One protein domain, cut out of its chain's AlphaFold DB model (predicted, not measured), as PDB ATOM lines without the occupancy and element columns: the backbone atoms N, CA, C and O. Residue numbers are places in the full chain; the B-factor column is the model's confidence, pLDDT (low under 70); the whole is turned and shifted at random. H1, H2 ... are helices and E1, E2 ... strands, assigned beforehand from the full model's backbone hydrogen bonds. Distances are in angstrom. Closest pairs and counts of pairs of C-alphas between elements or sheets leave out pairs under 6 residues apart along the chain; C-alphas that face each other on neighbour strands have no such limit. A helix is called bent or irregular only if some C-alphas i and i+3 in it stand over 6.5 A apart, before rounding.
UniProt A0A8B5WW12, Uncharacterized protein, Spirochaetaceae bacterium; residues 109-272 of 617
ATOM      1  N   GLU A 109      39.261  -6.616  22.881       90.19
ATOM      2  CA  GLU A 109      38.749  -5.373  23.454       90.19
ATOM      3  C   GLU A 109      39.151  -5.195  24.934       90.19
ATOM      4  O   GLU A 109      39.258  -6.163  25.688       90.19
ATOM      5  N   LYS A 110      39.339  -3.947  25.392       89.69
ATOM      6  CA  LYS A 110      39.692  -3.641  26.794       89.69
ATOM      7  C   LYS A 110      38.663  -4.202  27.789       89.69
ATOM      8  O   LYS A 110      39.051  -4.767  28.813       89.69
ATOM      9  N   ALA A 111      37.376  -4.103  27.451       89.81
ATOM     10  CA  ALA A 111      36.259  -4.602  28.249       89.81
ATOM     11  C   ALA A 111      36.357  -6.110  28.534       89.81
ATOM     12  O   ALA A 111      36.113  -6.538  29.663       89.81
ATOM     13  N   PHE A 112      36.804  -6.907  27.552       92.81
ATOM     14  CA  PHE A 112      37.016  -8.346  27.732       92.81
ATOM     15  C   PHE A 112      38.014  -8.620  28.862       92.81
ATOM     16  O   PHE A 112      37.749  -9.440  29.739       92.81
ATOM     17  N   TYR A 113      39.154  -7.925  28.868       93.25
ATOM     18  CA  TYR A 113      40.193  -8.135  29.878       93.25
ATOM     19  C   TYR A 113      39.762  -7.657  31.268       93.25
ATOM     20  O   TYR A 113      40.099  -8.306  32.259       93.25
ATOM     21  N   ALA A 114      38.998  -6.566  31.353       91.88
ATOM     22  CA  ALA A 114      38.448  -6.087  32.618       91.88
ATOM     23  C   ALA A 114      37.437  -7.085  33.209       91.88
ATOM     24  O   ALA A 114      37.529  -7.441  34.384       91.88
ATOM     25  N   ASP A 115      36.514  -7.596  32.391       90.88
ATOM     26  CA  ASP A 115      35.550  -8.614  32.816       90.88
ATOM     27  C   ASP A 115      36.237  -9.942  33.168       90.88
ATOM     28  O   ASP A 115      35.894 -10.568  34.173       90.88
ATOM     29  N   ALA A 116      37.249 -10.352  32.396       92.25
ATOM     30  CA  ALA A 116      38.026 -11.551  32.682       92.25
ATOM     31  C   ALA A 116      38.749 -11.441  34.034       92.25
ATOM     32  O   ALA A 116      38.673 -12.366  34.835       92.25
ATOM     33  N   LEU A 117      39.391 -10.305  34.332       92.81
ATOM     34  CA  LEU A 117      40.042 -10.070  35.629       92.81
ATOM     35  C   LEU A 117      39.073 -10.142  36.811       92.81
ATOM     36  O   LEU A 117      39.425 -10.639  37.882       92.81
ATOM     37  N   ASP A 118      37.850  -9.657  36.638       90.12
ATOM     38  CA  ASP A 118      36.863  -9.711  37.710       90.12
ATOM     39  C   ASP A 118      36.329 -11.116  37.951       90.12
ATOM     40  O   ASP A 118      36.092 -11.481  39.104       90.12
ATOM     41  N   ASP A 119      36.196 -11.920  36.898       90.19
ATOM     42  CA  ASP A 119      35.871 -13.341  37.000       90.19
ATOM     43  C   ASP A 119      37.003 -14.135  37.692       90.19
ATOM     44  O   ASP A 119      36.767 -15.025  38.522       90.19
ATOM     45  N   GLU A 120      38.257 -13.746  37.451       91.00
ATOM     46  CA  GLU A 120      39.423 -14.268  38.170       91.00
ATOM     47  C   GLU A 120      39.377 -13.906  39.668       91.00
ATOM     48  O   GLU A 120      39.510 -14.783  40.526       91.00
ATOM     49  N   LEU A 121      39.075 -12.651  40.019       91.12
ATOM     50  CA  LEU A 121      38.898 -12.226  41.417       91.12
ATOM     51  C   LEU A 121      37.681 -12.868  42.100       91.12
ATOM     52  O   LEU A 121      37.704 -13.131  43.309       91.12
ATOM     53  N   LEU A 122      36.610 -13.134  41.351       90.81
ATOM     54  CA  LEU A 122      35.460 -13.895  41.836       90.81
ATOM     55  C   LEU A 122      35.851 -15.331  42.186       90.81
ATOM     56  O   LEU A 122      35.418 -15.830  43.221       90.81
ATOM     57  N   SER A 123      36.737 -15.953  41.405       89.50
ATOM     58  CA  SER A 123      37.263 -17.290  41.714       89.50
ATOM     59  C   SER A 123      37.991 -17.302  43.062       89.50
ATOM     60  O   SER A 123      37.753 -18.176  43.889       89.50
ATOM     61  N   VAL A 124      38.820 -16.290  43.337       89.69
ATOM     62  CA  VAL A 124      39.490 -16.141  44.648       89.69
ATOM     63  C   VAL A 124      38.485 -15.907  45.782       89.69
ATOM     64  O   VAL A 124      38.712 -16.316  46.920       89.69
ATOM     65  N   SER A 125      37.355 -15.264  45.482       88.81
ATOM     66  CA  SER A 125      36.269 -15.060  46.450       88.81
ATOM     67  C   SER A 125      35.521 -16.355  46.774       88.81
ATOM     68  O   SER A 125      35.098 -16.533  47.914       88.81
ATOM     69  N   GLU A 126      35.364 -17.249  45.795       88.94
ATOM     70  CA  GLU A 126      34.775 -18.581  45.971       88.94
ATOM     71  C   GLU A 126      35.698 -19.508  46.774       88.94
ATOM     72  O   GLU A 126      35.253 -20.182  47.702       88.94
ATOM     73  N   SER A 127      36.995 -19.514  46.458       89.44
ATOM     74  CA  SER A 127      37.993 -20.288  47.193       89.44
ATOM     75  C   SER A 127      39.278 -19.492  47.384       89.44
ATOM     76  O   SER A 127      39.997 -19.181  46.433       89.44
ATOM     77  N   ILE A 128      39.606 -19.235  48.653       87.75
ATOM     78  CA  ILE A 128      40.774 -18.443  49.067       87.75
ATOM     79  C   ILE A 128      42.118 -19.086  48.688       87.75
ATOM     80  O   ILE A 128      43.158 -18.432  48.725       87.75
ATOM     81  N   VAL A 129      42.088 -20.371  48.323       87.31
ATOM     82  CA  VAL A 129      43.249 -21.138  47.857       87.31
ATOM     83  C   VAL A 129      43.646 -20.734  46.435       87.31
ATOM     84  O   VAL A 129      44.790 -20.938  46.044       87.31
ATOM     85  N   HIS A 130      42.737 -20.145  45.650       89.75
ATOM     86  CA  HIS A 130      43.093 -19.658  44.322       89.75
ATOM     87  C   HIS A 130      44.079 -18.484  44.393       89.75
ATOM     88  O   HIS A 130      43.963 -17.586  45.232       89.75
ATOM     89  N   ALA A 131      45.042 -18.507  43.470       89.12
ATOM     90  CA  ALA A 131      46.035 -17.461  43.292       89.12
ATOM     91  C   ALA A 131      45.374 -16.100  43.032       89.12
ATOM     92  O   ALA A 131      44.357 -16.013  42.341       89.12
ATOM     93  N   LEU A 132      45.984 -15.035  43.556       91.25
ATOM     94  CA  LEU A 132      45.637 -13.666  43.164       91.25
ATOM     95  C   LEU A 132      45.930 -13.471  41.661       91.25
ATOM     96  O   LEU A 132      46.764 -14.199  41.122       91.25
ATOM     97  N   PRO A 133      45.285 -12.509  40.974       92.94
ATOM     98  CA  PRO A 133      45.495 -12.261  39.544       92.94
ATOM     99  C   PRO A 133      46.848 -11.578  39.277       92.94
ATOM    100  O   PRO A 133      46.923 -10.437  38.815       92.94
ATOM    101  N   THR A 134      47.940 -12.269  39.600       92.50
ATOM    102  CA  THR A 134      49.296 -11.857  39.254       92.50
ATOM    103  C   THR A 134      49.586 -12.142  37.792       92.50
ATOM    104  O   THR A 134      48.927 -12.959  37.149       92.50
ATOM    105  N   GLU A 135      50.599 -11.472  37.251       90.19
ATOM    106  CA  GLU A 135      51.027 -11.670  35.868       90.19
ATOM    107  C   GLU A 135      51.280 -13.143  35.523       90.19
ATOM    108  O   GLU A 135      50.760 -13.641  34.524       90.19
ATOM    109  N   SER A 136      51.993 -13.872  36.383       90.06
ATOM    110  CA  SER A 136      52.275 -15.296  36.182       90.06
ATOM    111  C   SER A 136      51.008 -16.159  36.233       90.06
ATOM    112  O   SER A 136      50.830 -17.040  35.385       90.06
ATOM    113  N   ALA A 137      50.090 -15.875  37.163       90.38
ATOM    114  CA  ALA A 137      48.819 -16.586  37.284       90.38
ATOM    115  C   ALA A 137      47.922 -16.380  36.052       90.38
ATOM    116  O   ALA A 137      47.336 -17.339  35.541       90.38
ATOM    117  N   LEU A 138      47.847 -15.151  35.533       91.44
ATOM    118  CA  LEU A 138      47.061 -14.828  34.340       91.44
ATOM    119  C   LEU A 138      47.652 -15.456  33.075       91.44
ATOM    120  O   LEU A 138      46.910 -16.037  32.280       91.44
ATOM    121  N   VAL A 139      48.981 -15.431  32.921       90.06
ATOM    122  CA  VAL A 139      49.669 -16.112  31.813       90.06
ATOM    123  C   VAL A 139      49.398 -17.618  31.850       90.06
ATOM    124  O   VAL A 139      49.074 -18.201  30.813       90.06
ATOM    125  N   GLY A 140      49.433 -18.241  33.033       87.56
ATOM    126  CA  GLY A 140      49.069 -19.651  33.215       87.56
ATOM    127  C   GLY A 140      47.624 -19.966  32.801       87.56
ATOM    128  O   GLY A 140      47.352 -21.043  32.271       87.56
ATOM    129  N   ARG A 141      46.709 -19.002  32.960       86.94
ATOM    130  CA  ARG A 141      45.305 -19.079  32.515       86.94
ATOM    131  C   ARG A 141      45.082 -18.594  31.078       86.94
ATOM    132  O   ARG A 141      43.938 -18.490  30.644       86.94
ATOM    133  N   LYS A 142      46.159 -18.340  30.324       89.00
ATOM    134  CA  LYS A 142      46.140 -17.845  28.935       89.00
ATOM    135  C   LYS A 142      45.457 -16.478  28.771       89.00
ATOM    136  O   LYS A 142      44.960 -16.165  27.693       89.00
ATOM    137  N   ILE A 143      45.460 -15.652  29.816       90.12
ATOM    138  CA  ILE A 143      44.998 -14.261  29.772       90.12
ATOM    139  C   ILE A 143      46.234 -13.367  29.674       90.12
ATOM    140  O   ILE A 143      46.936 -13.151  30.658       90.12
ATOM    141  N   GLN A 144      46.517 -12.856  28.479       91.00
ATOM    142  CA  GLN A 144      47.605 -11.902  28.249       91.00
ATOM    143  C   GLN A 144      47.011 -10.525  27.975       91.00
ATOM    144  O   GLN A 144      46.431 -10.303  26.913       91.00
ATOM    145  N   ILE A 145      47.130  -9.627  28.951       91.44
ATOM    146  CA  ILE A 145      46.579  -8.273  28.865       91.44
ATOM    147  C   ILE A 145      47.555  -7.392  28.070       91.44
ATOM    148  O   ILE A 145      48.725  -7.297  28.449       91.44
ATOM    149  N   PRO A 146      47.115  -6.736  26.982       91.69
ATOM    150  CA  PRO A 146      47.939  -5.781  26.257       91.69
ATOM    151  C   PRO A 146      48.400  -4.632  27.159       91.69
ATOM    152  O   PRO A 146      47.588  -4.016  27.844       91.69
ATOM    153  N   VAL A 147      49.688  -4.284  27.096       89.44
ATOM    154  CA  VAL A 147      50.282  -3.200  27.909       89.44
ATOM    155  C   VAL A 147      49.566  -1.862  27.702       89.44
ATOM    156  O   VAL A 147      49.432  -1.090  28.639       89.44
ATOM    157  N   ALA A 148      49.022  -1.619  26.505       90.25
ATOM    158  CA  ALA A 148      48.247  -0.417  26.188       90.25
ATOM    159  C   ALA A 148      46.951  -0.261  27.013       90.25
ATOM    160  O   ALA A 148      46.356   0.813  27.013       90.25
ATOM    161  N   PHE A 149      46.485  -1.319  27.681       89.75
ATOM    162  CA  PHE A 149      45.279  -1.296  28.513       89.75
ATOM    163  C   PHE A 149      45.574  -1.151  30.006       89.75
ATOM    164  O   PHE A 149      44.626  -1.053  30.789       89.75
ATOM    165  N   ILE A 150      46.853  -1.169  30.379       90.94
ATOM    166  CA  ILE A 150      47.322  -1.237  31.755       90.94
ATOM    167  C   ILE A 150      47.816   0.141  32.182       90.94
ATOM    168  O   ILE A 150      48.749   0.678  31.590       90.94
ATOM    169  N   ASP A 151      47.239   0.651  33.264       88.94
ATOM    170  CA  ASP A 151      47.688   1.870  33.927       88.94
ATOM    171  C   ASP A 151      48.446   1.522  35.216       88.94
ATOM    172  O   ASP A 151      48.048   0.643  35.987       88.94
ATOM    173  N   ASP A 152      49.555   2.212  35.476       87.44
ATOM    174  CA  ASP A 152      50.311   2.025  36.713       87.44
ATOM    175  C   ASP A 152      49.580   2.627  37.909       87.44
ATOM    176  O   ASP A 152      49.199   3.799  37.916       87.44
ATOM    177  N   ALA A 153      49.399   1.819  38.953       83.38
ATOM    178  CA  ALA A 153      48.734   2.263  40.162       83.38
ATOM    179  C   ALA A 153      49.659   3.154  41.002       83.38
ATOM    180  O   ALA A 153      50.541   2.655  41.708       83.38
ATOM    181  N   THR A 154      49.427   4.468  40.993       83.25
ATOM    182  CA  THR A 154      49.982   5.342  42.035       83.25
ATOM    183  C   THR A 154      49.181   5.190  43.337       83.25
ATOM    184  O   THR A 154      47.979   4.898  43.289       83.25
ATOM    185  N   PRO A 155      49.798   5.381  44.517       80.75
ATOM    186  CA  PRO A 155      49.082   5.355  45.794       80.75
ATOM    187  C   PRO A 155      47.868   6.295  45.812       80.75
ATOM    188  O   PRO A 155      46.799   5.923  46.290       80.75
ATOM    189  N   GLU A 156      48.000   7.487  45.226       79.19
ATOM    190  CA  GLU A 156      46.935   8.489  45.149       79.19
ATOM    191  C   GLU A 156      45.784   8.024  44.250       79.19
ATOM    192  O   GLU A 156      44.616   8.168  44.616       79.19
ATOM    193  N   ALA A 157      46.110   7.420  43.102       78.38
ATOM    194  CA  ALA A 157      45.127   6.857  42.183       78.38
ATOM    195  C   ALA A 157      44.310   5.750  42.866       78.38
ATOM    196  O   ALA A 157      43.080   5.780  42.834       78.38
ATOM    197  N   LEU A 158      44.975   4.819  43.559       79.44
ATOM    198  CA  LEU A 158      44.311   3.718  44.266       79.44
ATOM    199  C   LEU A 158      43.282   4.213  45.287       79.44
ATOM    200  O   LEU A 158      42.185   3.659  45.378       79.44
ATOM    201  N   VAL A 159      43.608   5.260  46.045       79.94
ATOM    202  CA  VAL A 159      42.684   5.805  47.048       79.94
ATOM    203  C   VAL A 159      41.520   6.537  46.392       79.94
ATOM    204  O   VAL A 159      40.372   6.284  46.763       79.94
ATOM    205  N   ALA A 160      41.786   7.358  45.372       77.50
ATOM    206  CA  ALA A 160      40.740   8.066  44.638       77.50
ATOM    207  C   ALA A 160      39.687   7.099  44.061       77.50
ATOM    208  O   ALA A 160      38.484   7.327  44.214       77.50
ATOM    209  N   PHE A 161      40.119   5.972  43.484       74.50
ATOM    210  CA  PHE A 161      39.205   4.964  42.931       74.50
ATOM    211  C   PHE A 161      38.431   4.180  43.993       74.50
ATOM    212  O   PHE A 161      37.313   3.729  43.739       74.50
ATOM    213  N   MET A 162      38.979   4.028  45.200       76.25
ATOM    214  CA  MET A 162      38.215   3.454  46.307       76.25
ATOM    215  C   MET A 162      37.116   4.397  46.802       76.25
ATOM    216  O   MET A 162      36.047   3.924  47.188       76.25
ATOM    217  N   GLU A 163      37.332   5.709  46.812       77.06
ATOM    218  CA  GLU A 163      36.293   6.656  47.231       77.06
ATOM    219  C   GLU A 163      35.200   6.799  46.173       77.06
ATOM    220  O   GLU A 163      34.012   6.720  46.494       77.06
ATOM    221  N   LYS A 164      35.601   6.935  44.905       76.56
ATOM    222  CA  LYS A 164      34.693   7.054  43.764       76.56
ATOM    223  C   LYS A 164      35.123   6.078  42.668       76.56
ATOM    224  O   LYS A 164      36.080   6.376  41.950       76.56
ATOM    225  N   PRO A 165      34.438   4.928  42.507       67.50
ATOM    226  CA  PRO A 165      34.716   4.049  41.382       67.50
ATOM    227  C   PRO A 165      34.417   4.826  40.099       67.50
ATOM    228  O   PRO A 165      33.298   5.295  39.895       67.50
ATOM    229  N   THR A 166      35.429   5.023  39.261       62.62
ATOM    230  CA  THR A 166      35.223   5.638  37.952       62.62
ATOM    231  C   THR A 166      34.460   4.667  37.057       62.62
ATOM    232  O   THR A 166      34.736   3.464  37.074       62.62
ATOM    233  N   PRO A 167      33.501   5.162  36.263       57.03
ATOM    234  CA  PRO A 167      32.914   4.362  35.204       57.03
ATOM    235  C   PRO A 167      33.982   4.116  34.130       57.03
ATOM    236  O   PRO A 167      34.488   5.060  33.526       57.03
ATOM    237  N   GLY A 168      34.344   2.853  33.911       63.50
ATOM    238  CA  GLY A 168      35.231   2.453  32.822       63.50
ATOM    239  C   GLY A 168      36.017   1.171  33.090       63.50
ATOM    240  O   GLY A 168      36.229   0.765  34.234       63.50
ATOM    241  N   ASP A 169      36.501   0.567  32.007       72.38
ATOM    242  CA  ASP A 169      37.296  -0.665  32.006       72.38
ATOM    243  C   ASP A 169      38.780  -0.382  32.273       72.38
ATOM    244  O   ASP A 169      39.659  -0.803  31.525       72.38
ATOM    245  N   VAL A 170      39.092   0.419  33.295       84.44
ATOM    246  CA  VAL A 170      40.488   0.719  33.643       84.44
ATOM    247  C   VAL A 170      41.096  -0.458  34.401       84.44
ATOM    248  O   VAL A 170      40.554  -0.890  35.425       84.44
ATOM    249  N   ILE A 171      42.221  -0.964  33.892       90.38
ATOM    250  CA  ILE A 171      42.986  -2.063  34.477       90.38
ATOM    251  C   ILE A 171      44.256  -1.480  35.081       90.38
ATOM    252  O   ILE A 171      45.071  -0.889  34.379       90.38
ATOM    253  N   PHE A 172      44.432  -1.679  36.380       89.75
ATOM    254  CA  PHE A 172      45.581  -1.198  37.124       89.75
ATOM    255  C   PHE A 172      46.610  -2.291  37.345       89.75
ATOM    256  O   PHE A 172      46.263  -3.428  37.674       89.75
ATOM    257  N   ARG A 173      47.880  -1.903  37.256       92.25
ATOM    258  CA  ARG A 173      49.018  -2.693  37.715       92.25
ATOM    259  C   ARG A 173      49.382  -2.284  39.136       92.25
ATOM    260  O   ARG A 173      49.905  -1.196  39.362       92.25
ATOM    261  N   VAL A 174      49.107  -3.164  40.095       90.50
ATOM    262  CA  VAL A 174      49.453  -2.982  41.507       90.50
ATOM    263  C   VAL A 174      50.785  -3.685  41.786       90.50
ATOM    264  O   VAL A 174      50.853  -4.916  41.670       90.50
ATOM    265  N   PRO A 175      51.846  -2.954  42.170       88.75
ATOM    266  CA  PRO A 175      53.135  -3.568  42.457       88.75
ATOM    267  C   PRO A 175      53.034  -4.471  43.692       88.75
ATOM    268  O   PRO A 175      52.551  -4.059  44.748       88.75
ATOM    269  N   CYS A 176      53.492  -5.714  43.558       87.88
ATOM    270  CA  CYS A 176      53.508  -6.723  44.616       87.88
ATOM    271  C   CYS A 176      54.930  -7.283  44.800       87.88
ATOM    272  O   CYS A 176      55.872  -6.902  44.108       87.88
ATOM    273  N   HIS A 177      55.120  -8.192  45.762       84.19
ATOM    274  CA  HIS A 177      56.416  -8.847  45.957       84.19
ATOM    275  C   HIS A 177      56.790  -9.703  44.736       84.19
ATOM    276  O   HIS A 177      56.099 -10.677  44.437       84.19
ATOM    277  N   ASN A 178      57.891  -9.341  44.070       84.94
ATOM    278  CA  ASN A 178      58.483  -9.988  42.888       84.94
ATOM    279  C   ASN A 178      57.619 -10.025  41.611       84.94
ATOM    280  O   ASN A 178      58.109 -10.474  40.581       84.94
ATOM    281  N   GLU A 179      56.370  -9.559  41.653       88.94
ATOM    282  CA  GLU A 179      55.423  -9.578  40.531       88.94
ATOM    283  C   GLU A 179      54.445  -8.399  40.633       88.94
ATOM    284  O   GLU A 179      54.397  -7.701  41.646       88.94
ATOM    285  N   SER A 180      53.622  -8.197  39.603       90.50
ATOM    286  CA  SER A 180      52.494  -7.262  39.656       90.50
ATOM    287  C   SER A 180      51.158  -7.998  39.683       90.50
ATOM    288  O   SER A 180      50.995  -9.031  39.033       90.50
ATOM    289  N   CYS A 181      50.202  -7.449  40.429       92.12
ATOM    290  CA  CYS A 181      48.816  -7.903  40.474       92.12
ATOM    291  C   CYS A 181      47.948  -6.966  39.634       92.12
ATOM    292  O   CYS A 181      48.094  -5.746  39.724       92.12
ATOM    293  N   TYR A 182      47.050  -7.526  38.829       93.44
ATOM    294  CA  TYR A 182      46.163  -6.753  37.970       93.44
ATOM    295  C   TYR A 182      44.760  -6.677  38.557       93.44
ATOM    296  O   TYR A 182      44.200  -7.674  39.009       93.44
ATOM    297  N   VAL A 183      44.180  -5.480  38.555       91.56
ATOM    298  CA  VAL A 183      42.858  -5.247  39.142       91.56
ATOM    299  C   VAL A 183      42.110  -4.159  38.401       91.56
ATOM    300  O   VAL A 183      42.697  -3.182  37.948       91.56
ATOM    301  N   THR A 184      40.797  -4.307  38.295       89.75
ATOM    302  CA  THR A 184      39.941  -3.255  37.749       89.75
ATOM    303  C   THR A 184      39.633  -2.202  38.813       89.75
ATOM    304  O   THR A 184      39.575  -2.504  40.010       89.75
ATOM    305  N   GLY A 185      39.363  -0.961  38.400       83.12
ATOM    306  CA  GLY A 185      38.948   0.097  39.336       83.12
ATOM    307  C   GLY A 185      37.738  -0.298  40.200       83.12
ATOM    308  O   GLY A 185      37.707  -0.032  41.402       83.12
ATOM    309  N   ARG A 186      36.776  -1.032  39.620       84.31
ATOM    310  CA  ARG A 186      35.567  -1.514  40.315       84.31
ATOM    311  C   ARG A 186      35.830  -2.638  41.325       84.31
ATOM    312  O   ARG A 186      35.107  -2.741  42.317       84.31
ATOM    313  N   SER A 187      36.883  -3.434  41.136       87.50
ATOM    314  CA  SER A 187      37.214  -4.565  42.015       87.50
ATOM    315  C   SER A 187      38.329  -4.283  43.019       87.50
ATOM    316  O   SER A 187      38.658  -5.160  43.818       87.50
ATOM    317  N   LEU A 188      38.875  -3.066  43.068       86.62
ATOM    318  CA  LEU A 188      39.978  -2.725  43.973       86.62
ATOM    319  C   LEU A 188      39.640  -2.952  45.460       86.62
ATOM    320  O   LEU A 188      40.423  -3.551  46.201       86.62
ATOM    321  N   LYS A 189      38.433  -2.565  45.897       87.88
ATOM    322  CA  LYS A 189      37.954  -2.842  47.268       87.88
ATOM    323  C   LYS A 189      37.883  -4.338  47.563       87.88
ATOM    324  O   LYS A 189      38.206  -4.772  48.670       87.88
ATOM    325  N   ARG A 190      37.451  -5.127  46.573       89.44
ATOM    326  CA  ARG A 190      37.371  -6.585  46.681       89.44
ATOM    327  C   ARG A 190      38.771  -7.185  46.776       89.44
ATOM    328  O   ARG A 190      38.983  -8.015  47.651       89.44
ATOM    329  N   LEU A 191      39.727  -6.723  45.967       91.38
ATOM    330  CA  LEU A 191      41.121  -7.165  46.037       91.38
ATOM    331  C   LEU A 191      41.709  -6.959  47.439       91.38
ATOM    332  O   LEU A 191      42.284  -7.896  47.987       91.38
ATOM    333  N   LEU A 192      41.531  -5.779  48.045       91.62
ATOM    334  CA  LEU A 192      42.017  -5.520  49.407       91.62
ATOM    335  C   LEU A 192      41.405  -6.499  50.421       91.62
ATOM    336  O   LEU A 192      42.120  -7.085  51.236       91.62
ATOM    337  N   ALA A 193      40.087  -6.701  50.363       91.69
ATOM    338  CA  ALA A 193      39.399  -7.630  51.255       91.69
ATOM    339  C   ALA A 193      39.900  -9.074  51.081       91.69
ATOM    340  O   ALA A 193      40.117  -9.774  52.074       91.69
ATOM    341  N   LEU A 194      40.131  -9.501  49.838       92.62
ATOM    342  CA  LEU A 194      40.681 -10.816  49.519       92.62
ATOM    343  C   LEU A 194      42.124 -10.956  49.993       92.62
ATOM    344  O   LEU A 194      42.445 -11.973  50.595       92.62
ATOM    345  N   ALA A 195      42.972  -9.943  49.810       93.19
ATOM    346  CA  ALA A 195      44.351  -9.965  50.291       93.19
ATOM    347  C   ALA A 195      44.407 -10.120  51.822       93.19
ATOM    348  O   ALA A 195      45.120 -10.987  52.328       93.19
ATOM    349  N   ILE A 196      43.576  -9.376  52.565       93.56
ATOM    350  CA  ILE A 196      43.434  -9.540  54.024       93.56
ATOM    351  C   ILE A 196      42.935 -10.948  54.373       93.56
ATOM    352  O   ILE A 196      43.452 -11.582  55.296       93.56
ATOM    353  N   HIS A 197      41.934 -11.459  53.652       92.56
ATOM    354  CA  HIS A 197      41.407 -12.802  53.887       92.56
ATOM    355  C   HIS A 197      42.464 -13.883  53.625       92.56
ATOM    356  O   HIS A 197      42.568 -14.834  54.397       92.56
ATOM    357  N   LYS A 198      43.306 -13.695  52.606       92.38
ATOM    358  CA  LYS A 198      44.384 -14.613  52.236       92.38
ATOM    359  C   LYS A 198      45.489 -14.616  53.287       92.38
ATOM    360  O   LYS A 198      45.913 -15.684  53.715       92.38
ATOM    361  N   LEU A 199      45.876 -13.444  53.801       92.56
ATOM    362  CA  LEU A 199      46.788 -13.344  54.947       92.56
ATOM    363  C   LEU A 199      46.234 -14.069  56.176       92.56
ATOM    364  O   LEU A 199      46.951 -14.839  56.807       92.56
ATOM    365  N   ARG A 200      44.948 -13.871  56.494       93.19
ATOM    366  CA  ARG A 200      44.288 -14.586  57.597       93.19
ATOM    367  C   ARG A 200      44.303 -16.093  57.385       93.19
ATOM    368  O   ARG A 200      44.572 -16.804  58.342       93.19
ATOM    369  N   TYR A 201      44.034 -16.556  56.166       91.75
ATOM    370  CA  TYR A 201      44.065 -17.971  55.805       91.75
ATOM    371  C   TYR A 201      45.457 -18.578  56.025       91.75
ATOM    372  O   TYR A 201      45.579 -19.562  56.747       91.75
ATOM    373  N   TYR A 202      46.522 -17.951  55.513       90.19
ATOM    374  CA  TYR A 202      47.892 -18.426  55.748       90.19
ATOM    375  C   TYR A 202      48.259 -18.441  57.240       90.19
ATOM    376  O   TYR A 202      48.877 -19.390  57.723       90.19
ATOM    377  N   LEU A 203      47.833 -17.423  57.992       90.69
ATOM    378  CA  LEU A 203      48.085 -17.299  59.433       90.69
ATOM    379  C   LEU A 203      47.207 -18.213  60.308       90.69
ATOM    380  O   LEU A 203      47.315 -18.152  61.531       90.69
ATOM    381  N   GLN A 204      46.369 -19.076  59.720       88.50
ATOM    382  CA  GLN A 204      45.764 -20.204  60.442       88.50
ATOM    383  C   GLN A 204      46.778 -21.321  60.713       88.50
ATOM    384  O   GLN A 204      46.573 -22.118  61.629       88.50
ATOM    385  N   SER A 205      47.872 -21.386  59.945       88.69
ATOM    386  CA  SER A 205      48.980 -22.291  60.242       88.69
ATOM    387  C   SER A 205      49.703 -21.827  61.507       88.69
ATOM    388  O   SER A 205      50.255 -20.726  61.536       88.69
ATOM    389  N   ASN A 206      49.717 -22.674  62.541       86.94
ATOM    390  CA  ASN A 206      50.379 -22.374  63.816       86.94
ATOM    391  C   ASN A 206      51.870 -22.061  63.625       86.94
ATOM    392  O   ASN A 206      52.373 -21.130  64.249       86.94
ATOM    393  N   ASP A 207      52.542 -22.772  62.717       87.12
ATOM    394  CA  ASP A 207      53.971 -22.592  62.449       87.12
ATOM    395  C   ASP A 207      54.254 -21.210  61.847       87.12
ATOM    396  O   ASP A 207      55.155 -20.493  62.284       87.12
ATOM    397  N   LEU A 208      53.452 -20.792  60.858       88.19
ATOM    398  CA  LEU A 208      53.599 -19.464  60.259       88.19
ATOM    399  C   LEU A 208      53.204 -18.365  61.249       88.19
ATOM    400  O   LEU A 208      53.878 -17.337  61.322       88.19
ATOM    401  N   LEU A 209      52.139 -18.580  62.024       90.12
ATOM    402  CA  LEU A 209      51.679 -17.635  63.033       90.12
ATOM    403  C   LEU A 209      52.741 -17.399  64.115       90.12
ATOM    404  O   LEU A 209      52.948 -16.254  64.505       90.12
ATOM    405  N   GLU A 210      53.441 -18.441  64.568       88.69
ATOM    406  CA  GLU A 210      54.541 -18.327  65.532       88.69
ATOM    407  C   GLU A 210      55.730 -17.546  64.955       88.69
ATOM    408  O   GLU A 210      56.250 -16.637  65.610       88.69
ATOM    409  N   ARG A 211      56.126 -17.830  63.707       87.75
ATOM    410  CA  ARG A 211      57.204 -17.089  63.027       87.75
ATOM    411  C   ARG A 211      56.863 -15.611  62.877       87.75
ATOM    412  O   ARG A 211      57.674 -14.750  63.219       87.75
ATOM    413  N   VAL A 212      55.648 -15.317  62.417       90.31
ATOM    414  CA  VAL A 212      55.174 -13.940  62.268       90.31
ATOM    415  C   VAL A 212      55.059 -13.258  63.628       90.31
ATOM    416  O   VAL A 212      55.491 -12.121  63.742       90.31
ATOM    417  N   ALA A 213      54.593 -13.950  64.672       90.81
ATOM    418  CA  ALA A 213      54.538 -13.431  66.041       90.81
ATOM    419  C   ALA A 213      55.923 -13.061  66.595       90.81
ATOM    420  O   ALA A 213      56.072 -12.025  67.247       90.81
ATOM    421  N   LYS A 214      56.942 -13.881  66.306       90.25
ATOM    422  CA  LYS A 214      58.335 -13.626  66.688       90.25
ATOM    423  C   LYS A 214      58.895 -12.394  65.979       90.25
ATOM    424  O   LYS A 214      59.452 -11.524  66.637       90.25
ATOM    425  N   VAL A 215      58.699 -12.304  64.664       91.44
ATOM    426  CA  VAL A 215      59.101 -11.145  63.850       91.44
ATOM    427  C   VAL A 215      58.342  -9.882  64.267       91.44
ATOM    428  O   VAL A 215      58.908  -8.793  64.314       91.44
ATOM    429  N   SER A 216      57.063 -10.012  64.624       88.62
ATOM    430  CA  SER A 216      56.240  -8.893  65.071       88.62
ATOM    431  C   SER A 216      56.455  -8.496  66.530       88.62
ATOM    432  O   SER A 216      55.890  -7.481  66.947       88.62
ATOM    433  N   GLU A 217      57.288  -9.233  67.274       89.44
ATOM    434  CA  GLU A 217      57.556  -9.062  68.710       89.44
ATOM    435  C   GLU A 217      56.268  -9.055  69.549       89.44
ATOM    436  O   GLU A 217      56.104  -8.297  70.506       89.44
ATOM    437  N   SER A 218      55.301  -9.889  69.171       89.94
ATOM    438  CA  SER A 218      53.996  -9.956  69.825       89.94
ATOM    439  C   SER A 218      53.669 -11.379  70.244       89.94
ATOM    440  O   SER A 218      54.000 -12.320  69.534       89.94
ATOM    441  N   GLY A 219      52.957 -11.564  71.357       91.31
ATOM    442  CA  GLY A 219      52.471 -12.894  71.731       91.31
ATOM    443  C   GLY A 219      51.484 -13.455  70.697       91.31
ATOM    444  O   GLY A 219      50.621 -12.723  70.212       91.31
ATOM    445  N   ILE A 220      51.556 -14.762  70.419       91.00
ATOM    446  CA  ILE A 220      50.716 -15.473  69.430       91.00
ATOM    447  C   ILE A 220      49.218 -15.184  69.633       91.00
ATOM    448  O   ILE A 220      48.507 -14.852  68.688       91.00
ATOM    449  N   ILE A 221      48.743 -15.228  70.883       90.62
ATOM    450  CA  ILE A 221      47.336 -14.962  71.238       90.62
ATOM    451  C   ILE A 221      46.938 -13.512  70.911       90.62
ATOM    452  O   ILE A 221      45.827 -13.249  70.449       90.62
ATOM    453  N   VAL A 222      47.848 -12.557  71.136       91.19
ATOM    454  CA  VAL A 222      47.614 -11.136  70.843       91.19
ATOM    455  C   VAL A 222      47.544 -10.924  69.335       91.19
ATOM    456  O   VAL A 222      46.632 -10.242  68.867       91.19
ATOM    457  N   LEU A 223      48.458 -11.540  68.583       91.44
ATOM    458  CA  LEU A 223      48.466 -11.486  67.125       91.44
ATOM    459  C   LEU A 223      47.176 -12.081  66.548       91.44
ATOM    460  O   LEU A 223      46.477 -11.394  65.807       91.44
ATOM    461  N   ALA A 224      46.791 -13.289  66.971       89.69
ATOM    462  CA  ALA A 224      45.561 -13.952  66.533       89.69
ATOM    463  C   ALA A 224      44.308 -13.094  66.778       89.69
ATOM    464  O   ALA A 224      43.455 -12.959  65.901       89.69
ATOM    465  N   LYS A 225      44.216 -12.439  67.944       90.44
ATOM    466  CA  LYS A 225      43.115 -11.516  68.253       90.44
ATOM    467  C   LYS A 225      43.136 -10.271  67.358       90.44
ATOM    468  O   LYS A 225      42.079  -9.825  66.910       90.44
ATOM    469  N   LYS A 226      44.317  -9.704  67.090       91.81
ATOM    470  CA  LYS A 226      44.472  -8.515  66.235       91.81
ATOM    471  C   LYS A 226      44.212  -8.802  64.756       91.81
ATOM    472  O   LYS A 226      43.720  -7.910  64.073       91.81
ATOM    473  N   LEU A 227      44.413 -10.030  64.272       91.81
ATOM    474  CA  LEU A 227      44.081 -10.410  62.890       91.81
ATOM    475  C   LEU A 227      42.593 -10.239  62.557       91.81
ATOM    476  O   LEU A 227      42.251  -9.985  61.403       91.81
ATOM    477  N   ALA A 228      41.695 -10.314  63.544       88.56
ATOM    478  CA  ALA A 228      40.272 -10.024  63.356       88.56
ATOM    479  C   ALA A 228      39.947  -8.514  63.330       88.56
ATOM    480  O   ALA A 228      38.844  -8.127  62.942       88.56
ATOM    481  N   SER A 229      40.888  -7.654  63.730       88.75
ATOM    482  CA  SER A 229      40.676  -6.210  63.818       88.75
ATOM    483  C   SER A 229      40.655  -5.528  62.443       88.75
ATOM    484  O   SER A 229      41.185  -6.037  61.450       88.75
ATOM    485  N   LYS A 230      40.026  -4.349  62.402       86.94
ATOM    486  CA  LYS A 230      40.037  -3.421  61.258       86.94
ATOM    487  C   LYS A 230      41.068  -2.294  61.439       86.94
ATOM    488  O   LYS A 230      40.956  -1.264  60.789       86.94
ATOM    489  N   ASP A 231      42.015  -2.461  62.359       89.31
ATOM    490  CA  ASP A 231      43.011  -1.438  62.676       89.31
ATOM    491  C   ASP A 231      44.048  -1.329  61.547       89.31
ATOM    492  O   ASP A 231      44.825  -2.255  61.311       89.31
ATOM    493  N   ALA A 232      44.039  -0.199  60.838       88.25
ATOM    494  CA  ALA A 232      44.937   0.072  59.720       88.25
ATOM    495  C   ALA A 232      46.414   0.061  60.147       88.25
ATOM    496  O   ALA A 232      47.248  -0.523  59.452       88.25
ATOM    497  N   ALA A 233      46.732   0.634  61.312       89.12
ATOM    498  CA  ALA A 233      48.104   0.721  61.810       89.12
ATOM    499  C   ALA A 233      48.682  -0.668  62.105       89.12
ATOM    500  O   ALA A 233      49.844  -0.950  61.797       89.12
ATOM    501  N   PHE A 234      47.851  -1.565  62.647       92.94
ATOM    502  CA  PHE A 234      48.216  -2.964  62.834       92.94
ATOM    503  C   PHE A 234      48.565  -3.648  61.505       92.94
ATOM    504  O   PHE A 234      49.621  -4.271  61.416       92.94
ATOM    505  N   TRP A 235      47.710  -3.528  60.483       93.31
ATOM    506  CA  TRP A 235      47.929  -4.194  59.194       93.31
ATOM    507  C   TRP A 235      49.182  -3.695  58.475       93.31
ATOM    508  O   TRP A 235      49.931  -4.520  57.954       93.31
ATOM    509  N   ILE A 236      49.440  -2.384  58.498       91.44
ATOM    510  CA  ILE A 236      50.669  -1.796  57.943       91.44
ATOM    511  C   ILE A 236      51.891  -2.374  58.666       91.44
ATOM    512  O   ILE A 236      52.731  -3.006  58.032       91.44
ATOM    513  N   THR A 237      51.926  -2.269  60.000       92.62
ATOM    514  CA  THR A 237      53.062  -2.733  60.819       92.62
ATOM    515  C   THR A 237      53.333  -4.223  60.626       92.62
ATOM    516  O   THR A 237      54.482  -4.642  60.522       92.62
ATOM    517  N   LEU A 238      52.278  -5.042  60.582       93.44
ATOM    518  CA  LEU A 238      52.405  -6.478  60.360       93.44
ATOM    519  C   LEU A 238      53.043  -6.767  58.996       93.44
ATOM    520  O   LEU A 238      53.998  -7.536  58.920       93.44
ATOM    521  N   CYS A 239      52.525  -6.144  57.935       93.38
ATOM    522  CA  CYS A 239      53.018  -6.362  56.578       93.38
ATOM    523  C   CYS A 239      54.456  -5.856  56.406       93.38
ATOM    524  O   CYS A 239      55.247  -6.536  55.756       93.38
ATOM    525  N   ASP A 240      54.810  -4.717  57.008       91.75
ATOM    526  CA  ASP A 240      56.177  -4.189  56.991       91.75
ATOM    527  C   ASP A 240      57.153  -5.123  57.692       91.75
ATOM    528  O   ASP A 240      58.116  -5.566  57.072       91.75
ATOM    529  N   LYS A 241      56.854  -5.539  58.927       91.38
ATOM    530  CA  LYS A 241      57.724  -6.464  59.662       91.38
ATOM    531  C   LYS A 241      57.904  -7.798  58.924       91.38
ATOM    532  O   LYS A 241      59.007  -8.345  58.917       91.38
ATOM    533  N   CYS A 242      56.857  -8.312  58.268       90.44
ATOM    534  CA  CYS A 242      56.953  -9.509  57.426       90.44
ATOM    535  C   CYS A 242      57.843  -9.309  56.187       90.44
ATOM    536  O   CYS A 242      58.568 -10.233  55.824       90.44
ATOM    537  N   HIS A 243      57.799  -8.137  55.544       88.44
ATOM    538  CA  HIS A 243      58.643  -7.811  54.384       88.44
ATOM    539  C   HIS A 243      60.093  -7.490  54.762       88.44
ATOM    540  O   HIS A 243      61.007  -7.828  54.019       88.44
ATOM    541  N   GLU A 244      60.332  -6.876  55.916       89.81
ATOM    542  CA  GLU A 244      61.684  -6.607  56.422       89.81
ATOM    543  C   GLU A 244      62.412  -7.895  56.829       89.81
ATOM    544  O   GLU A 244      63.632  -7.983  56.726       89.81
ATOM    545  N   ASN A 245      61.663  -8.916  57.254       88.56
ATOM    546  CA  ASN A 245      62.200 -10.179  57.759       88.56
ATOM    547  C   ASN A 245      61.789 -11.374  56.885       88.56
ATOM    548  O   ASN A 245      61.464 -12.444  57.409       88.56
ATOM    549  N   ILE A 246      61.795 -11.207  55.554       86.50
ATOM    550  CA  ILE A 246      61.365 -12.243  54.594       86.50
ATOM    551  C   ILE A 246      62.042 -13.587  54.871       86.50
ATOM    552  O   ILE A 246      61.349 -14.601  54.939       86.50
ATOM    553  N   ASP A 247      63.359 -13.603  55.092       83.88
ATOM    554  CA  ASP A 247      64.122 -14.839  55.307       83.88
ATOM    555  C   ASP A 247      63.706 -15.572  56.590       83.88
ATOM    556  O   ASP A 247      63.618 -16.800  56.610       83.88
ATOM    557  N   ALA A 248      63.380 -14.827  57.651       83.38
ATOM    558  CA  ALA A 248      62.910 -15.401  58.911       83.38
ATOM    559  C   ALA A 248      61.487 -15.972  58.792       83.38
ATOM    560  O   ALA A 248      61.137 -16.932  59.479       83.38
ATOM    561  N   VAL A 249      60.662 -15.395  57.916       83.31
ATOM    562  CA  VAL A 249      59.292 -15.861  57.655       83.31
ATOM    563  C   VAL A 249      59.281 -17.042  56.669       83.31
ATOM    564  O   VAL A 249      58.463 -17.953  56.832       83.31
ATOM    565  N   LYS A 250      60.202 -17.062  55.690       82.44
ATOM    566  CA  LYS A 250      60.342 -18.078  54.626       82.44
ATOM    567  C   LYS A 250      61.075 -19.366  55.034       82.44
ATOM    568  O   LYS A 250      61.360 -20.164  54.148       82.44
ATOM    569  N   ASP A 251      61.372 -19.593  56.317       71.44
ATOM    570  CA  ASP A 251      62.240 -20.699  56.768       71.44
ATOM    571  C   ASP A 251      61.940 -22.051  56.063       71.44
ATOM    572  O   ASP A 251      60.860 -22.628  56.247       71.44
ATOM    573  N   PRO A 252      62.890 -22.592  55.270       59.12
ATOM    574  CA  PRO A 252      62.688 -23.802  54.476       59.12
ATOM    575  C   PRO A 252      62.521 -25.083  55.306       59.12
ATOM    576  O   PRO A 252      62.133 -26.113  54.758       59.12
ATOM    577  N   ARG A 253      62.794 -25.060  56.618       57.88
ATOM    578  CA  ARG A 253      62.727 -26.255  57.482       57.88
ATOM    579  C   ARG A 253      61.313 -26.648  57.916       57.88
ATOM    580  O   ARG A 253      61.131 -27.763  58.392       57.88
ATOM    581  N   THR A 254      60.328 -25.757  57.784       55.22
ATOM    582  CA  THR A 254      58.980 -25.924  58.374       55.22
ATOM    583  C   THR A 254      57.844 -25.562  57.406       55.22
ATOM    584  O   THR A 254      56.773 -25.125  57.819       55.22
ATOM    585  N   GLY A 255      58.074 -25.757  56.105       57.22
ATOM    586  CA  GLY A 255      57.127 -25.389  55.051       57.22
ATOM    587  C   GLY A 255      57.215 -23.900  54.723       57.22
ATOM    588  O   GLY A 255      56.961 -23.032  55.565       57.22
ATOM    589  N   THR A 256      57.597 -23.602  53.485       58.66
ATOM    590  CA  THR A 256      57.751 -22.228  53.010       58.66
ATOM    591  C   THR A 256      56.371 -21.618  52.763       58.66
ATOM    592  O   THR A 256      55.604 -22.205  52.000       58.66
ATOM    593  N   PRO A 257      56.028 -20.458  53.352       67.19
ATOM    594  CA  PRO A 257      54.877 -19.698  52.886       67.19
ATOM    595  C   PRO A 257      55.079 -19.357  51.408       67.19
ATOM    596  O   PRO A 257      56.151 -18.881  51.018       67.19
ATOM    597  N   ASP A 258      54.052 -19.606  50.599       76.94
ATOM    598  CA  ASP A 258      54.083 -19.290  49.174       76.94
ATOM    599  C   ASP A 258      54.378 -17.801  48.965       76.94
ATOM    600  O   ASP A 258      54.026 -16.950  49.790       76.94
ATOM    601  N   ASN A 259      54.980 -17.453  47.823       85.19
ATOM    602  CA  ASN A 259      55.201 -16.050  47.447       85.19
ATOM    603  C   ASN A 259      53.903 -15.222  47.504       85.19
ATOM    604  O   ASN A 259      53.946 -14.026  47.792       85.19
ATOM    605  N   GLU A 260      52.754 -15.875  47.328       86.69
ATOM    606  CA  GLU A 260      51.422 -15.289  47.442       86.69
ATOM    607  C   GLU A 260      51.131 -14.665  48.819       86.69
ATOM    608  O   GLU A 260      50.395 -13.680  48.891       86.69
ATOM    609  N   PHE A 261      51.730 -15.168  49.908       90.75
ATOM    610  CA  PHE A 261      51.630 -14.535  51.229       90.75
ATOM    611  C   PHE A 261      52.233 -13.124  51.207       90.75
ATOM    612  O   PHE A 261      51.603 -12.155  51.633       90.75
ATOM    613  N   PHE A 262      53.434 -12.990  50.644       91.50
ATOM    614  CA  PHE A 262      54.143 -11.712  50.548       91.50
ATOM    615  C   PHE A 262      53.508 -10.775  49.520       91.50
ATOM    616  O   PHE A 262      53.507  -9.559  49.715       91.50
ATOM    617  N   GLN A 263      52.925 -11.320  48.451       90.94
ATOM    618  CA  GLN A 263      52.134 -10.545  47.494       90.94
ATOM    619  C   GLN A 263      50.890  -9.951  48.165       90.94
ATOM    620  O   GLN A 263      50.670  -8.744  48.074       90.94
ATOM    621  N   ALA A 264      50.131 -10.753  48.920       91.94
ATOM    622  CA  ALA A 264      48.984 -10.262  49.682       91.94
ATOM    623  C   ALA A 264      49.398  -9.198  50.717       91.94
ATOM    624  O   ALA A 264      48.752  -8.155  50.812       91.94
ATOM    625  N   ALA A 265      50.511  -9.406  51.431       92.50
ATOM    626  CA  ALA A 265      51.054  -8.423  52.373       92.50
ATOM    627  C   ALA A 265      51.454  -7.105  51.686       92.50
ATOM    628  O   ALA A 265      51.199  -6.028  52.219       92.50
ATOM    629  N   ALA A 266      52.050  -7.171  50.491       91.56
ATOM    630  CA  ALA A 266      52.431  -5.983  49.725       91.56
ATOM    631  C   ALA A 266      51.206  -5.158  49.294       91.56
ATOM    632  O   ALA A 266      51.210  -3.938  49.461       91.56
ATOM    633  N   ILE A 267      50.145  -5.822  48.817       91.38
ATOM    634  CA  ILE A 267      48.880  -5.169  48.435       91.38
ATOM    635  C   ILE A 267      48.246  -4.484  49.645       91.38
ATOM    636  O   ILE A 267      47.897  -3.306  49.571       91.38
ATOM    637  N   VAL A 268      48.114  -5.203  50.768       92.62
ATOM    638  CA  VAL A 268      47.523  -4.647  51.995       92.62
ATOM    639  C   VAL A 268      48.319  -3.438  52.462       92.62
ATOM    640  O   VAL A 268      47.727  -2.391  52.709       92.62
ATOM    641  N   ARG A 269      49.650  -3.542  52.517       91.25
ATOM    642  CA  ARG A 269      50.507  -2.417  52.890       91.25
ATOM    643  C   ARG A 269      50.264  -1.202  52.003       91.25
ATOM    644  O   ARG A 269      50.014  -0.131  52.537       91.25
ATOM    645  N   LEU A 270      50.352  -1.364  50.683       89.62
ATOM    646  CA  LEU A 270      50.267  -0.257  49.729       89.62
ATOM    647  C   LEU A 270      48.922   0.469  49.816       89.62
ATOM    648  O   LEU A 270      48.875   1.693  49.871       89.62
ATOM    649  N   VAL A 271      47.824  -0.287  49.836       87.88
ATOM    650  CA  VAL A 271      46.478   0.296  49.805       87.88
ATOM    651  C   VAL A 271      46.119   0.923  51.154       87.88
ATOM    652  O   VAL A 271      45.570   2.023  51.193       87.88
ATOM    653  N   VAL A 272      46.442   0.256  52.268       89.81
ATOM    654  CA  VAL A 272      46.116   0.755  53.615       89.81
ATOM    655  C   VAL A 272      46.996   1.951  53.991       89.81
ATOM    656  O   VAL A 272      46.494   2.900  54.593       89.81
TER     657      VAL A 272
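Overview. This is residues 109 to 272 of the 617 residues of an uncharacterized protein of Spirochaetaceae bacterium (UniProt A0A8B5WW12). This is an elongated body with a small three-stranded sheet between helices at one end, H1 over one face and H4 and H9 on the other, and at the opposite end a cluster in which H5 has H6, H7 and H8 around it. H4 runs from the sheet toward that cluster, and H9 crosses H4 in the middle and packs on H7. The printed part has 164 residues with nine named helices and three named strands, in the order H1 H2 E1 H3 E2 E3 H4 H5 H6 H7 H8 H9; the class is mostly helix, and the mixed sheet runs E1 E2 E3. It is compact, with a radius of gyration of the C-alphas of 16.1 A, and spans 50 by 32 by 27 A.

Along the chain. H1, residues 110 to 126, begins at C-alpha 110 (39.692, -3.641, 26.794) and is 24.8 A long. H2 is residues 135 to 140, E1 150 to 152 and H3 155 to 163. E2, residues 171 to 175, and E3, 180 to 184, measure 13.0 and 13.3 A. H4, residues 185 to 202, is 26.3 A long and irregular: C-alphas 186 and 189 are 7.5 A apart. H5 is residues 206 to 215, H6 220 to 227, H7 232 to 244, 18.3 A long, and H8 246 to 249. H9, residues 259 to 272, is 20.1 A long and ends at C-alpha 272 (46.116, 0.755, 53.615).

Arrangement. E1 and E2 are parallel, with N 151 and O 171 within hydrogen-bond range at 2.9 A; E1, H3 and E2 form a strand-helix-strand unit, two parallel strands joined through a helix, with a right-handed crossover. E2 and E3 are an antiparallel hairpin, with N 172 and O 183 at 2.8 A. The sheet lies in three layers, helices on both its faces: H4 and H9 on one, H1 on the other. H4 lies over E3 at a height of 9.3 A over the sheet. H2 and H3 only graze the sheet. H4 and H9 touch at a steep tilt of 52 degrees, opposite ways, closest at the C-alphas of Ala 195 and Ala 264, 4.7 A. H7 and H9 touch, closest at the C-alphas of Cys 239 and Ala 265, 5.1 A. H5 touches H6, closest at the C-alphas of Ala 213 and Ile 220, 5.5 A, and H8, closest at those of Arg 211 and Val 249, 5.9 A. Every O i to N i+4 pair is within hydrogen-bond range in H1, H2, H3, H5, H6, H7 and H9, and 12 of 14 in H4; H8 is too short for such a pair.

Size, cuts and confidence. The C-alphas farthest apart, those of Glu 109 and Gly 219, are 50.7 A apart. The printed part has no cut and no long link. Mean pLDDT of the printed part is 87.0; residues 165 to 168 and 252 to 257 are under 70.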